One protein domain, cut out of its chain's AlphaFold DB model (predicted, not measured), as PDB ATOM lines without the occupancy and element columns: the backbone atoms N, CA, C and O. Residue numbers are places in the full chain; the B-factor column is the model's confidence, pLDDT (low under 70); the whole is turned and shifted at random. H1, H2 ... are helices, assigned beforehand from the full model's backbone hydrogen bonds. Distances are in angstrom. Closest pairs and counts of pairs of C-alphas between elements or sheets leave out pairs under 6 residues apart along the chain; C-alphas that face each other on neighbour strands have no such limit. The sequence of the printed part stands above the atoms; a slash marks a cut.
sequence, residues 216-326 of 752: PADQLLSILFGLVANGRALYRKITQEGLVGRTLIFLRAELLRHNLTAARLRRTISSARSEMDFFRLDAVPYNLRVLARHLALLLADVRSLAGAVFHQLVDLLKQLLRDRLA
ATOM      1  N   PRO A 216      43.678 -59.779   4.642       53.28
ATOM      2  CA  PRO A 216      44.550 -59.449   5.764       53.28
ATOM      3  C   PRO A 216      44.813 -57.930   5.851       53.28
ATOM      4  O   PRO A 216      44.723 -57.191   4.869       53.28
ATOM      5  N   ALA A 217      45.078 -57.444   7.069       52.88
ATOM      6  CA  ALA A 217      45.107 -56.015   7.412       52.88
ATOM      7  C   ALA A 217      46.138 -55.178   6.614       52.88
ATOM      8  O   ALA A 217      46.034 -53.954   6.543       52.88
ATOM      9  N   ASP A 218      47.114 -55.829   5.988       55.19
ATOM     10  CA  ASP A 218      48.120 -55.250   5.101       55.19
ATOM     11  C   ASP A 218      47.542 -54.803   3.741       55.19
ATOM     12  O   ASP A 218      47.898 -53.731   3.242       55.19
ATOM     13  N   GLN A 219      46.586 -55.541   3.164       65.19
ATOM     14  CA  GLN A 219      45.940 -55.142   1.904       65.19
ATOM     15  C   GLN A 219      45.072 -53.885   2.058       65.19
ATOM     16  O   GLN A 219      45.080 -53.033   1.169       65.19
ATOM     17  N   LEU A 220      44.387 -53.722   3.197       66.75
ATOM     18  CA  LEU A 220      43.592 -52.523   3.497       66.75
ATOM     19  C   LEU A 220      44.455 -51.258   3.509       66.75
ATOM     20  O   LEU A 220      44.096 -50.246   2.906       66.75
ATOM     21  N   LEU A 221      45.627 -51.332   4.144       68.69
ATOM     22  CA  LEU A 221      46.586 -50.233   4.138       68.69
ATOM     23  C   LEU A 221      47.057 -49.928   2.717       68.69
ATOM     24  O   LEU A 221      47.003 -48.774   2.301       68.69
ATOM     25  N   SER A 222      47.455 -50.939   1.940       68.12
ATOM     26  CA  SER A 222      47.892 -50.742   0.551       68.12
ATOM     27  C   SER A 222      46.848 -50.019  -0.312       68.12
ATOM     28  O   SER A 222      47.217 -49.243  -1.197       68.12
ATOM     29  N   ILE A 223      45.559 -50.277  -0.082       68.75
ATOM     30  CA  ILE A 223      44.455 -49.666  -0.832       68.75
ATOM     31  C   ILE A 223      44.220 -48.227  -0.374       68.75
ATOM     32  O   ILE A 223      44.163 -47.340  -1.224       68.75
ATOM     33  N   LEU A 224      44.181 -47.971   0.938       71.75
ATOM     34  CA  LEU A 224      44.088 -46.615   1.494       71.75
ATOM     35  C   LEU A 224      45.239 -45.724   1.015       71.75
ATOM     36  O   LEU A 224      45.025 -44.604   0.561       71.75
ATOM     37  N   PHE A 225      46.459 -46.254   1.013       74.00
ATOM     38  CA  PHE A 225      47.631 -45.567   0.475       74.00
ATOM     39  C   PHE A 225      47.587 -45.394  -1.050       74.00
ATOM     40  O   PHE A 225      48.292 -44.550  -1.596       74.00
ATOM     41  N   GLY A 226      46.766 -46.166  -1.760       73.69
ATOM     42  CA  GLY A 226      46.484 -45.953  -3.175       73.69
ATOM     43  C   GLY A 226      45.611 -44.729  -3.458       73.69
ATOM     44  O   GLY A 226      45.640 -44.245  -4.584       73.69
ATOM     45  N   LEU A 227      44.871 -44.231  -2.460       71.12
ATOM     46  CA  LEU A 227      43.966 -43.081  -2.585       71.12
ATOM     47  C   LEU A 227      44.676 -41.730  -2.408       71.12
ATOM     48  O   LEU A 227      44.091 -40.689  -2.703       71.12
ATOM     49  N   VAL A 228      45.927 -41.738  -1.938       71.06
ATOM     50  CA  VAL A 228      46.726 -40.536  -1.665       71.06
ATOM     51  C   VAL A 228      47.946 -40.501  -2.583       71.06
ATOM     52  O   VAL A 228      48.583 -41.526  -2.839       71.06
ATOM     53  N   ALA A 229      48.304 -39.310  -3.070       72.44
ATOM     54  CA  ALA A 229      49.491 -39.113  -3.897       72.44
ATOM     55  C   ALA A 229      50.751 -39.660  -3.198       72.44
ATOM     56  O   ALA A 229      50.974 -39.425  -2.012       72.44
ATOM     57  N   ASN A 230      51.581 -40.409  -3.933       65.31
ATOM     58  CA  ASN A 230      52.777 -41.100  -3.424       65.31
ATOM     59  C   ASN A 230      52.538 -42.151  -2.318       65.31
ATOM     60  O   ASN A 230      53.500 -42.781  -1.863       65.31
ATOM     61  N   GLY A 231      51.293 -42.419  -1.911       69.69
ATOM     62  CA  GLY A 231      51.010 -43.305  -0.784       69.69
ATOM     63  C   GLY A 231      51.464 -44.748  -1.026       69.69
ATOM     64  O   GLY A 231      52.028 -45.361  -0.125       69.69
ATOM     65  N   ARG A 232      51.366 -45.287  -2.253       72.75
ATOM     66  CA  ARG A 232      51.879 -46.642  -2.574       72.75
ATOM     67  C   ARG A 232      53.398 -46.774  -2.409       72.75
ATOM     68  O   ARG A 232      53.893 -47.822  -1.992       72.75
ATOM     69  N   ALA A 233      54.162 -45.732  -2.744       67.75
ATOM     70  CA  ALA A 233      55.610 -45.726  -2.539       67.75
ATOM     71  C   ALA A 233      55.947 -45.718  -1.041       67.75
ATOM     72  O   ALA A 233      56.834 -46.450  -0.597       67.75
ATOM     73  N   LEU A 234      55.173 -44.957  -0.271       66.56
ATOM     74  CA  LEU A 234      55.276 -44.855   1.177       66.56
ATOM     75  C   LEU A 234      54.892 -46.171   1.880       66.56
ATOM     76  O   LEU A 234      55.613 -46.622   2.769       66.56
ATOM     77  N   TYR A 235      53.841 -46.849   1.401       71.00
ATOM     78  CA  TYR A 235      53.420 -48.175   1.860       71.00
ATOM     79  C   TYR A 235      54.553 -49.209   1.740       71.00
ATOM     80  O   TYR A 235      54.871 -49.922   2.688       71.00
ATOM     81  N   ARG A 236      55.262 -49.242   0.605       72.88
ATOM     82  CA  ARG A 236      56.425 -50.135   0.452       72.88
ATOM     83  C   ARG A 236      57.515 -49.846   1.483       72.88
ATOM     84  O   ARG A 236      58.169 -50.773   1.958       72.88
ATOM     85  N   LYS A 237      57.715 -48.574   1.835       65.00
ATOM     86  CA  LYS A 237      58.753 -48.171   2.783       65.00
ATOM     87  C   LYS A 237      58.409 -48.565   4.219       65.00
ATOM     88  O   LYS A 237      59.284 -49.027   4.939       65.00
ATOM     89  N   ILE A 238      57.149 -48.462   4.625       64.75
ATOM     90  CA  ILE A 238      56.729 -48.800   5.997       64.75
ATOM     91  C   ILE A 238      56.751 -50.308   6.247       64.75
ATOM     92  O   ILE A 238      57.084 -50.737   7.351       64.75
ATOM     93  N   THR A 239      56.471 -51.108   5.212       67.88
ATOM     94  CA  THR A 239      56.575 -52.568   5.273       67.88
ATOM     95  C   THR A 239      58.029 -52.987   5.474       67.88
ATOM     96  O   THR A 239      58.303 -53.896   6.249       67.88
ATOM     97  N   GLN A 240      58.977 -52.275   4.857       66.69
ATOM     98  CA  GLN A 240      60.412 -52.505   5.060       66.69
ATOM     99  C   GLN A 240      60.900 -52.106   6.461       66.69
ATOM    100  O   GLN A 240      61.829 -52.723   6.974       66.69
ATOM    101  N   GLU A 241      60.313 -51.073   7.070       61.78
ATOM    102  CA  GLU A 241      60.733 -50.542   8.376       61.78
ATOM    103  C   GLU A 241      59.944 -51.145   9.560       61.78
ATOM    104  O   GLU A 241      60.162 -50.751  10.703       61.78
ATOM    105  N   GLY A 242      59.031 -52.096   9.309       69.38
ATOM    106  CA  GLY A 242      58.258 -52.788  10.351       69.38
ATOM    107  C   GLY A 242      57.181 -51.929  11.028       69.38
ATOM    108  O   GLY A 242      56.732 -52.247  12.126       69.38
ATOM    109  N   LEU A 243      56.748 -50.837  10.392       72.69
ATOM    110  CA  LEU A 243      55.814 -49.866  10.980       72.69
ATOM    111  C   LEU A 243      54.331 -50.230  10.836       72.69
ATOM    112  O   LEU A 243      53.485 -49.584  11.454       72.69
ATOM    113  N   VAL A 244      54.014 -51.273  10.063       69.81
ATOM    114  CA  VAL A 244      52.641 -51.681   9.711       69.81
ATOM    115  C   VAL A 244      51.750 -51.817  10.950       69.81
ATOM    116  O   VAL A 244      50.655 -51.263  10.978       69.81
ATOM    117  N   GLY A 245      52.237 -52.472  12.008       65.00
ATOM    118  CA  GLY A 245      51.470 -52.663  13.244       65.00
ATOM    119  C   GLY A 245      51.079 -51.351  13.936       65.00
ATOM    120  O   GLY A 245      49.934 -51.197  14.356       65.00
ATOM    121  N   ARG A 246      51.989 -50.368  13.991       72.69
ATOM    122  CA  ARG A 246      51.713 -49.049  14.590       72.69
ATOM    123  C   ARG A 246      50.702 -48.257  13.761       72.69
ATOM    124  O   ARG A 246      49.808 -47.628  14.319       72.69
ATOM    125  N   THR A 247      50.804 -48.327  12.433       69.12
ATOM    126  CA  THR A 247      49.843 -47.689  11.522       69.12
ATOM    127  C   THR A 247      48.451 -48.317  11.633       69.12
ATOM    128  O   THR A 247      47.459 -47.598  11.580       69.12
ATOM    129  N   LEU A 248      48.358 -49.635  11.845       68.44
ATOM    130  CA  LEU A 248      47.077 -50.330  12.014       68.44
ATOM    131  C   LEU A 248      46.331 -49.931  13.293       68.44
ATOM    132  O   LEU A 248      45.106 -49.833  13.266       68.44
ATOM    133  N   ILE A 249      47.045 -49.686  14.396       71.50
ATOM    134  CA  ILE A 249      46.433 -49.198  15.643       71.50
ATOM    135  C   ILE A 249      45.777 -47.835  15.403       71.50
ATOM    136  O   ILE A 249      44.623 -47.628  15.770       71.50
ATOM    137  N   PHE A 250      46.483 -46.936  14.719       74.31
ATOM    138  CA  PHE A 250      45.948 -45.620  14.390       74.31
ATOM    139  C   PHE A 250      44.780 -45.675  13.405       74.31
ATOM    140  O   PHE A 250      43.757 -45.035  13.630       74.31
ATOM    141  N   LEU A 251      44.894 -46.491  12.353       77.00
ATOM    142  CA  LEU A 251      43.824 -46.693  11.379       77.00
ATOM    143  C   LEU A 251      42.502 -47.068  12.065       77.00
ATOM    144  O   LEU A 251      41.451 -46.552  11.700       77.00
ATOM    145  N   ARG A 252      42.552 -47.941  13.077       67.25
ATOM    146  CA  ARG A 252      41.360 -48.337  13.843       67.25
ATOM    147  C   ARG A 252      40.738 -47.168  14.605       67.25
ATOM    148  O   ARG A 252      39.516 -47.059  14.624       67.25
ATOM    149  N   ALA A 253      41.553 -46.301  15.203       73.75
ATOM    150  CA  ALA A 253      41.065 -45.114  15.898       73.75
ATOM    151  C   ALA A 253      40.410 -44.117  14.926       73.75
ATOM    152  O   ALA A 253      39.328 -43.605  15.207       73.75
ATOM    153  N   GLU A 254      41.011 -43.892  13.756       77.88
ATOM    154  CA  GLU A 254      40.468 -42.959  12.761       77.88
ATOM    155  C   GLU A 254      39.211 -43.480  12.054       77.88
ATOM    156  O   GLU A 254      38.303 -42.707  11.756       77.88
ATOM    157  N   LEU A 255      39.092 -44.797  11.848       72.81
ATOM    158  CA  LEU A 255      37.856 -45.403  11.339       72.81
ATOM    159  C   LEU A 255      36.652 -45.078  12.236       72.81
ATOM    160  O   LEU A 255      35.566 -44.790  11.733       72.81
ATOM    161  N   LEU A 256      36.846 -45.084  13.559       73.06
ATOM    162  CA  LEU A 256      35.805 -44.710  14.516       73.06
ATOM    163  C   LEU A 256      35.525 -43.203  14.493       73.06
ATOM    164  O   LEU A 256      34.358 -42.813  14.486       73.06
ATOM    165  N   ARG A 257      36.565 -42.360  14.417       79.00
ATOM    166  CA  ARG A 257      36.425 -40.891  14.366       79.00
ATOM    167  C   ARG A 257      35.653 -40.405  13.146       79.00
ATOM    168  O   ARG A 257      34.783 -39.555  13.279       79.00
ATOM    169  N   HIS A 258      35.904 -40.992  11.979       79.62
ATOM    170  CA  HIS A 258      35.155 -40.690  10.756       79.62
ATOM    171  C   HIS A 258      33.807 -41.425  10.677       79.62
ATOM    172  O   HIS A 258      33.147 -41.406   9.638       79.62
ATOM    173  N   ASN A 259      33.381 -42.106  11.751       77.62
ATOM    174  CA  ASN A 259      32.167 -42.921  11.801       77.62
ATOM    175  C   ASN A 259      32.075 -43.907  10.616       77.62
ATOM    176  O   ASN A 259      30.991 -44.210  10.119       77.62
ATOM    177  N   LEU A 260      33.213 -44.409  10.129       75.00
ATOM    178  CA  LEU A 260      33.287 -45.393   9.050       75.00
ATOM    179  C   LEU A 260      33.008 -46.778   9.633       75.00
ATOM    180  O   LEU A 260      33.869 -47.650   9.731       75.00
ATOM    181  N   THR A 261      31.764 -46.941  10.073       69.81
ATOM    182  CA  THR A 261      31.248 -48.137  10.729       69.81
ATOM    183  C   THR A 261      30.312 -48.896   9.799       69.81
ATOM    184  O   THR A 261      29.613 -48.317   8.962       69.81
ATOM    185  N   ALA A 262      30.222 -50.212   9.999       59.38
ATOM    186  CA  ALA A 262      29.247 -51.038   9.294       59.38
ATOM    187  C   ALA A 262      27.803 -50.542   9.512       59.38
ATOM    188  O   ALA A 262      26.973 -50.625   8.609       59.38
ATOM    189  N   ALA A 263      27.503 -49.977  10.688       66.50
ATOM    190  CA  ALA A 263      26.189 -49.428  11.014       66.50
ATOM    191  C   ALA A 263      25.858 -48.163  10.208       66.50
ATOM    192  O   ALA A 263      24.752 -48.044   9.681       66.50
ATOM    193  N   ARG A 264      26.801 -47.218  10.078       74.00
ATOM    194  CA  ARG A 264      26.618 -46.033   9.224       74.00
ATOM    195  C   ARG A 264      26.396 -46.440   7.775       74.00
ATOM    196  O   ARG A 264      25.442 -45.994   7.154       74.00
ATOM    197  N   LEU A 265      27.234 -47.339   7.281       67.75
ATOM    198  CA  LEU A 265      27.172 -47.813   5.912       67.75
ATOM    199  C   LEU A 265      25.831 -48.476   5.565       67.75
ATOM    200  O   LEU A 265      25.228 -48.170   4.539       67.75
ATOM    201  N   ARG A 266      25.327 -49.339   6.452       63.97
ATOM    202  CA  ARG A 266      24.005 -49.956   6.291       63.97
ATOM    203  C   ARG A 266      22.889 -48.921   6.237       63.97
ATOM    204  O   ARG A 266      22.006 -49.056   5.395       63.97
ATOM    205  N   ARG A 267      22.938 -47.893   7.091       75.44
ATOM    206  CA  ARG A 267      21.964 -46.792   7.062       75.44
ATOM    207  C   ARG A 267      22.010 -46.058   5.724       75.44
ATOM    208  O   ARG A 267      20.978 -45.948   5.081       75.44
ATOM    209  N   THR A 268      23.197 -45.675   5.253       75.56
ATOM    210  CA  THR A 268      23.366 -44.972   3.970       75.56
ATOM    211  C   THR A 268      22.857 -45.783   2.774       75.56
ATOM    212  O   THR A 268      22.171 -45.235   1.918       75.56
ATOM    213  N   ILE A 269      23.149 -47.087   2.722       72.69
ATOM    214  CA  ILE A 269      22.650 -47.968   1.653       72.69
ATOM    215  C   ILE A 269      21.127 -48.125   1.736       72.69
ATOM    216  O   ILE A 269      20.461 -48.131   0.707       72.69
ATOM    217  N   SER A 270      20.573 -48.249   2.945       75.19
ATOM    218  CA  SER A 270      19.125 -48.404   3.133       75.19
ATOM    219  C   SER A 270      18.367 -47.146   2.705       75.19
ATOM    220  O   SER A 270      17.375 -47.273   1.997       75.19
ATOM    221  N   SER A 271      18.877 -45.956   3.044       78.50
ATOM    222  CA  SER A 271      18.330 -44.667   2.590       78.50
ATOM    223  C   SER A 271      18.403 -44.505   1.071       78.50
ATOM    224  O   SER A 271      17.419 -44.139   0.439       78.50
ATOM    225  N   ALA A 272      19.533 -44.873   0.455       76.12
ATOM    226  CA  ALA A 272      19.641 -44.862  -1.001       76.12
ATOM    227  C   ALA A 272      18.630 -45.824  -1.641       76.12
ATOM    228  O   ALA A 272      18.037 -45.510  -2.664       76.12
ATOM    229  N   ARG A 273      18.419 -46.999  -1.035       71.00
ATOM    230  CA  ARG A 273      17.482 -48.005  -1.541       71.00
ATOM    231  C   ARG A 273      16.029 -47.564  -1.455       71.00
ATOM    232  O   ARG A 273      15.290 -47.880  -2.376       71.00
ATOM    233  N   SER A 274      15.630 -46.852  -0.404       81.50
ATOM    234  CA  SER A 274      14.268 -46.312  -0.310       81.50
ATOM    235  C   SER A 274      13.974 -45.232  -1.352       81.50
ATOM    236  O   SER A 274      12.816 -45.033  -1.685       81.50
ATOM    237  N   GLU A 275      15.000 -44.552  -1.872       80.44
ATOM    238  CA  GLU A 275      14.860 -43.540  -2.930       80.44
ATOM    239  C   GLU A 275      15.009 -44.098  -4.354       80.44
ATOM    240  O   GLU A 275      14.729 -43.392  -5.320       80.44
ATOM    241  N   MET A 276      15.497 -45.331  -4.516       75.75
ATOM    242  CA  MET A 276      15.674 -45.928  -5.839       75.75
ATOM    243  C   MET A 276      14.332 -46.368  -6.426       75.75
ATOM    244  O   MET A 276      13.538 -47.028  -5.759       75.75
ATOM    245  N   ASP A 277      14.127 -46.063  -7.704       77.19
ATOM    246  CA  ASP A 277      12.929 -46.406  -8.461       77.19
ATOM    247  C   ASP A 277      13.320 -47.166  -9.733       77.19
ATOM    248  O   ASP A 277      14.075 -46.679 -10.582       77.19
ATOM    249  N   PHE A 278      12.844 -48.404  -9.838       72.62
ATOM    250  CA  PHE A 278      13.181 -49.327 -10.919       72.62
ATOM    251  C   PHE A 278      12.145 -49.349 -12.043       72.62
ATOM    252  O   PHE A 278      12.402 -49.967 -13.072       72.62
ATOM    253  N   PHE A 279      11.009 -48.669 -11.875       72.31
ATOM    254  CA  PHE A 279       9.905 -48.690 -12.835       72.31
ATOM    255  C   PHE A 279       9.902 -47.469 -13.772       72.31
ATOM    256  O   PHE A 279       9.040 -47.348 -14.639       72.31
ATOM    257  N   ARG A 280      10.888 -46.570 -13.637       73.50
ATOM    258  CA  ARG A 280      11.073 -45.397 -14.507       73.50
ATOM    259  C   ARG A 280      11.658 -45.760 -15.872       73.50
ATOM    260  O   ARG A 280      12.543 -46.606 -15.973       73.50
ATOM    261  N   LEU A 281      11.284 -44.988 -16.895       65.81
ATOM    262  CA  LEU A 281      11.906 -45.029 -18.228       65.81
ATOM    263  C   LEU A 281      13.421 -44.731 -18.183       65.81
ATOM    264  O   LEU A 281      14.182 -45.281 -18.972       65.81
ATOM    265  N   ASP A 282      13.878 -43.918 -17.220       69.38
ATOM    266  CA  ASP A 282      15.289 -43.591 -16.968       69.38
ATOM    267  C   ASP A 282      15.856 -44.248 -15.690       69.38
ATOM    268  O   ASP A 282      16.756 -43.698 -15.046       69.38
ATOM    269  N   ALA A 283      15.350 -45.429 -15.313       63.03
ATOM    270  CA  ALA A 283      15.668 -46.090 -14.042       63.03
ATOM    271  C   ALA A 283      17.177 -46.219 -13.763       63.03
ATOM    272  O   ALA A 283      17.635 -45.927 -12.658       63.03
ATOM    273  N   VAL A 284      17.982 -46.621 -14.752       65.25
ATOM    274  CA  VAL A 284      19.430 -46.821 -14.553       65.25
ATOM    275  C   VAL A 284      20.161 -45.489 -14.280       65.25
ATOM    276  O   VAL A 284      20.792 -45.376 -13.222       65.25
ATOM    277  N   PRO A 285      20.068 -44.451 -15.138       64.69
ATOM    278  CA  PRO A 285      20.649 -43.133 -14.854       64.69
ATOM    279  C   PRO A 285      20.136 -42.475 -13.566       64.69
ATOM    280  O   PRO A 285      20.881 -41.762 -12.889       64.69
ATOM    281  N   TYR A 286      18.862 -42.667 -13.226       76.75
ATOM    282  CA  TYR A 286      18.260 -42.132 -12.007       76.75
ATOM    283  C   TYR A 286      18.843 -42.794 -10.747       76.75
ATOM    284  O   TYR A 286      19.410 -42.108  -9.892       76.75
ATOM    285  N   ASN A 287      18.811 -44.127 -10.673       66.94
ATOM    286  CA  ASN A 287      19.283 -44.880  -9.506       66.94
ATOM    287  C   ASN A 287      20.789 -44.712  -9.270       66.94
ATOM    288  O   ASN A 287      21.238 -44.620  -8.125       66.94
ATOM    289  N   LEU A 288      21.578 -44.581 -10.341       70.44
ATOM    290  CA  LEU A 288      23.002 -44.261 -10.231       70.44
ATOM    291  C   LEU A 288      23.245 -42.883  -9.601       70.44
ATOM    292  O   LEU A 288      24.158 -42.748  -8.785       70.44
ATOM    293  N   ARG A 289      22.422 -41.872  -9.911       74.81
ATOM    294  CA  ARG A 289      22.509 -40.543  -9.277       74.81
ATOM    295  C   ARG A 289      22.119 -40.596  -7.799       74.81
ATOM    296  O   ARG A 289      22.815 -40.004  -6.976       74.81
ATOM    297  N   VAL A 290      21.061 -41.331  -7.450       74.25
ATOM    298  CA  VAL A 290      20.633 -41.543  -6.053       74.25
ATOM    299  C   VAL A 290      21.754 -42.187  -5.232       74.25
ATOM    300  O   VAL A 290      22.130 -41.661  -4.180       74.25
ATOM    301  N   LEU A 291      22.349 -43.270  -5.744       72.06
ATOM    302  CA  LEU A 291      23.489 -43.945  -5.121       72.06
ATOM    303  C   LEU A 291      24.708 -43.029  -5.005       72.06
ATOM    304  O   LEU A 291      25.318 -42.959  -3.939       72.06
ATOM    305  N   ALA A 292      25.058 -42.312  -6.076       71.44
ATOM    306  CA  ALA A 292      26.199 -41.404  -6.077       71.44
ATOM    307  C   ALA A 292      26.059 -40.316  -5.003       71.44
ATOM    308  O   ALA A 292      27.013 -40.082  -4.263       71.44
ATOM    309  N   ARG A 293      24.872 -39.708  -4.848       81.19
ATOM    310  CA  ARG A 293      24.610 -38.701  -3.802       81.19
ATOM    311  C   ARG A 293      24.800 -39.264  -2.394       81.19
ATOM    312  O   ARG A 293      25.502 -38.665  -1.585       81.19
ATOM    313  N   HIS A 294      24.226 -40.432  -2.117       77.00
ATOM    314  CA  HIS A 294      24.304 -41.058  -0.795       77.00
ATOM    315  C   HIS A 294      25.716 -41.533  -0.447       77.00
ATOM    316  O   HIS A 294      26.166 -41.402   0.693       77.00
ATOM    317  N   LEU A 295      26.441 -42.074  -1.426       77.56
ATOM    318  CA  LEU A 295      27.794 -42.585  -1.226       77.56
ATOM    319  C   LEU A 295      28.855 -41.482  -1.238       77.56
ATOM    320  O   LEU A 295      29.924 -41.693  -0.665       77.56
ATOM    321  N   ALA A 296      28.584 -40.311  -1.826       75.25
ATOM    322  CA  ALA A 296      29.540 -39.203  -1.897       75.25
ATOM    323  C   ALA A 296      30.072 -38.793  -0.516       75.25
ATOM    324  O   ALA A 296      31.275 -38.594  -0.359       75.25
ATOM    325  N   LEU A 297      29.205 -38.747   0.502       78.38
ATOM    326  CA  LEU A 297      29.602 -38.418   1.876       78.38
ATOM    327  C   LEU A 297      30.524 -39.484   2.484       78.38
ATOM    328  O   LEU A 297      31.531 -39.154   3.105       78.38
ATOM    329  N   LEU A 298      30.237 -40.768   2.247       75.69
ATOM    330  CA  LEU A 298      31.115 -41.860   2.681       75.69
ATOM    331  C   LEU A 298      32.465 -41.821   1.955       75.69
ATOM    332  O   LEU A 298      33.502 -42.048   2.570       75.69
ATOM    333  N   LEU A 299      32.464 -41.517   0.658       76.56
ATOM    334  CA  LEU A 299      33.672 -41.386  -0.157       76.56
ATOM    335  C   LEU A 299      34.548 -40.212   0.298       76.56
ATOM    336  O   LEU A 299      35.771 -40.356   0.365       76.56
ATOM    337  N   ALA A 300      33.934 -39.082   0.656       79.38
ATOM    338  CA  ALA A 300      34.628 -37.935   1.230       79.38
ATOM    339  C   ALA A 300      35.302 -38.296   2.565       79.38
ATOM    340  O   ALA A 300      36.487 -38.013   2.750       79.38
ATOM    341  N   ASP A 301      34.601 -39.012   3.445       81.69
ATOM    342  CA  ASP A 301      35.155 -39.464   4.726       81.69
ATOM    343  C   ASP A 301      36.264 -40.505   4.563       81.69
ATOM    344  O   ASP A 301      37.274 -40.444   5.260       81.69
ATOM    345  N   VAL A 302      36.138 -41.427   3.606       77.25
ATOM    346  CA  VAL A 302      37.205 -42.387   3.272       77.25
ATOM    347  C   VAL A 302      38.451 -41.664   2.753       77.25
ATOM    348  O   VAL A 302      39.573 -42.041   3.100       77.25
ATOM    349  N   ARG A 303      38.285 -40.608   1.948       75.19
ATOM    350  CA  ARG A 303      39.406 -39.780   1.483       75.19
ATOM    351  C   ARG A 303      40.042 -38.995   2.637       75.19
ATOM    352  O   ARG A 303      41.268 -38.915   2.694       75.19
ATOM    353  N   SER A 304      39.230 -38.470   3.553       81.31
ATOM    354  CA  SER A 304      39.690 -37.776   4.764       81.31
ATOM    355  C   SER A 304      40.497 -38.709   5.673       81.31
ATOM    356  O   SER A 304      41.645 -38.407   6.003       81.31
ATOM    357  N   LEU A 305      39.974 -39.913   5.937       81.69
ATOM    358  CA  LEU A 305      40.675 -40.989   6.639       81.69
ATOM    359  C   LEU A 305      42.021 -41.307   5.979       81.69
ATOM    360  O   LEU A 305      43.046 -41.392   6.655       81.69
ATOM    361  N   ALA A 306      42.030 -41.501   4.656       74.00
ATOM    362  CA  ALA A 306      43.254 -41.811   3.923       74.00
ATOM    363  C   ALA A 306      44.297 -40.687   4.075       74.00
ATOM    364  O   ALA A 306      45.481 -40.975   4.264       74.00
ATOM    365  N   GLY A 307      43.860 -39.424   4.067       76.19
ATOM    366  CA  GLY A 307      44.694 -38.260   4.367       76.19
ATOM    367  C   GLY A 307      45.245 -38.266   5.797       76.19
ATOM    368  O   GLY A 307      46.453 -38.120   5.979       76.19
ATOM    369  N   ALA A 308      44.405 -38.502   6.805       81.25
ATOM    370  CA  ALA A 308      44.816 -38.557   8.211       81.25
ATOM    371  C   ALA A 308      45.848 -39.670   8.467       81.25
ATOM    372  O   ALA A 308      46.903 -39.435   9.064       81.25
ATOM    373  N   VAL A 309      45.595 -40.873   7.940       77.12
ATOM    374  CA  VAL A 309      46.519 -42.018   8.014       77.12
ATOM    375  C   VAL A 309      47.839 -41.706   7.312       77.12
ATOM    376  O   VAL A 309      48.907 -42.040   7.831       77.12
ATOM    377  N   PHE A 310      47.788 -41.039   6.158       74.81
ATOM    378  CA  PHE A 310      48.979 -40.594   5.446       74.81
ATOM    379  C   PHE A 310      49.794 -39.586   6.267       74.81
ATOM    380  O   PHE A 310      50.999 -39.781   6.424       74.81
ATOM    381  N   HIS A 311      49.161 -38.561   6.842       77.81
ATOM    382  CA  HIS A 311      49.835 -37.551   7.664       77.81
ATOM    383  C   HIS A 311      50.512 -38.155   8.896       77.81
ATOM    384  O   HIS A 311      51.712 -37.955   9.092       77.81
ATOM    385  N   GLN A 312      49.796 -38.977   9.663       79.94
ATOM    386  CA  GLN A 312      50.381 -39.664  10.815       79.94
ATOM    387  C   GLN A 312      51.590 -40.514  10.420       79.94
ATOM    388  O   GLN A 312      52.597 -40.581  11.127       79.94
ATOM    389  N   LEU A 313      51.505 -41.194   9.282       72.62
ATOM    390  CA  LEU A 313      52.592 -42.040   8.835       72.62
ATOM    391  C   LEU A 313      53.845 -41.235   8.472       72.62
ATOM    392  O   LEU A 313      54.964 -41.660   8.769       72.62
ATOM    393  N   VAL A 314      53.664 -40.071   7.855       72.00
ATOM    394  CA  VAL A 314      54.756 -39.130   7.604       72.00
ATOM    395  C   VAL A 314      55.413 -38.730   8.922       72.00
ATOM    396  O   VAL A 314      56.641 -38.736   9.008       72.00
ATOM    397  N   ASP A 315      54.631 -38.472   9.966       78.81
ATOM    398  CA  ASP A 315      55.169 -38.118  11.279       78.81
ATOM    399  C   ASP A 315      55.913 -39.274  11.951       78.81
ATOM    400  O   ASP A 315      57.010 -39.063  12.474       78.81
ATOM    401  N   LEU A 316      55.407 -40.507  11.851       72.56
ATOM    402  CA  LEU A 316      56.112 -41.706  12.320       72.56
ATOM    403  C   LEU A 316      57.453 -41.903  11.601       72.56
ATOM    404  O   LEU A 316      58.463 -42.212  12.234       72.56
ATOM    405  N   LEU A 317      57.489 -41.705  10.280       67.06
ATOM    406  CA  LEU A 317      58.729 -41.781   9.507       67.06
ATOM    407  C   LEU A 317      59.712 -40.674   9.905       67.06
ATOM    408  O   LEU A 317      60.907 -40.943  10.043       67.06
ATOM    409  N   LYS A 318      59.227 -39.448  10.139       70.75
ATOM    410  CA  LYS A 318      60.046 -38.336  10.640       70.75
ATOM    411  C   LYS A 318      60.609 -38.622  12.035       70.75
ATOM    412  O   LYS A 318      61.770 -38.311  12.282       70.75
ATOM    413  N   GLN A 319      59.821 -39.223  12.929       72.81
ATOM    414  CA  GLN A 319      60.265 -39.642  14.263       72.81
ATOM    415  C   GLN A 319      61.345 -40.725  14.181       72.81
ATOM    416  O   GLN A 319      62.431 -40.537  14.713       72.81
ATOM    417  N   LEU A 320      61.122 -41.793  13.411       65.31
ATOM    418  CA  LEU A 320      62.144 -42.825  13.214       65.31
ATOM    419  C   LEU A 320      63.441 -42.271  12.621       65.31
ATOM    420  O   LEU A 320      64.536 -42.712  12.977       65.31
ATOM    421  N   LEU A 321      63.326 -41.335  11.678       67.25
ATOM    422  CA  LEU A 321      64.485 -40.674  11.100       67.25
ATOM    423  C   LEU A 321      65.222 -39.851  12.163       67.25
ATOM    424  O   LEU A 321      66.442 -39.967  12.245       67.25
ATOM    425  N   ARG A 322      64.505 -39.086  12.999       65.94
ATOM    426  CA  ARG A 322      65.069 -38.371  14.159       65.94
ATOM    427  C   ARG A 322      65.834 -39.312  15.081       65.94
ATOM    428  O   ARG A 322      67.017 -39.079  15.313       65.94
ATOM    429  N   ASP A 323      65.217 -40.405  15.514       63.31
ATOM    430  CA  ASP A 323      65.817 -41.344  16.468       63.31
ATOM    431  C   ASP A 323      67.084 -41.996  15.901       63.31
ATOM    432  O   ASP A 323      68.125 -42.087  16.560       63.31
ATOM    433  N   ARG A 324      67.038 -42.406  14.627       60.97
ATOM    434  CA  ARG A 324      68.202 -42.979  13.941       60.97
ATOM    435  C   ARG A 324      69.317 -41.961  13.756       60.97
ATOM    436  O   ARG A 324      70.483 -42.303  13.953       60.97
ATOM    437  N   LEU A 325      68.977 -40.730  13.376       60.41
ATOM    438  CA  LEU A 325      69.951 -39.650  13.261       60.41
ATOM    439  C   LEU A 325      70.569 -39.328  14.626       60.41
ATOM    440  O   LEU A 325      71.780 -39.145  14.682       60.41
ATOM    441  N   ALA A 326      69.797 -39.349  15.715       61.72
ATOM    442  CA  ALA A 326      70.295 -39.100  17.069       61.72
ATOM    443  C   ALA A 326      71.326 -40.157  17.476       61.72
ATOM    444  O   ALA A 326      72.453 -39.824  17.849       61.72
TER     445      ALA A 326
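AT A GLANCE: This is residues 216 to 326 of the 752 residues of the protein "DUF4150 domain-containing protein" of Malonomonas rubra DSM 5091 (UniProt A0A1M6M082). One long helix, H5, kinked by 41 degrees near residue 295, makes the length of a rod; H4 folds back on its early part and H3 crosses it farther on, with H1 and H2 as a small hairpin near H3. Residues 321 to 326 stick out. The 111 printed residues have five named helices, H1 to H5 in chain order: all helix, loose, radius of gyration of the C-alphas 18.4 A, spans 67 by 24 by 22 A.

HOW THE PARTS SIT: H5, residues 283 to 326, and H4, residues 262 to 275, touch as a hairpin at a shallow tilt of 22 degrees, closest at C-alphas 272 and 291, 5.7 A. H5 touches H3, residues 244 to 257, at a steep tilt of 44 degrees, closest at C-alphas 251 and 309, 6.4 A. H1, residues 217 to 224, and H2, residues 231 to 240, only just touch, with 3 pairs of C-alphas within 8 A. Every O i to N i+4 pair is within hydrogen-bond range in H2, H3 and H4; 3 of 4 are in H1, 38 of 40 in H5.

IN THESE COORDINATES: H5 runs 63.3 A from C-alpha 283 at (15.668, -46.090, -14.042) to C-alpha 326 at (70.295, -39.100, 17.069).

THE WHOLE: The printed part has no cut and no long link; mean pLDDT is 71.5, with 42 residues under 70.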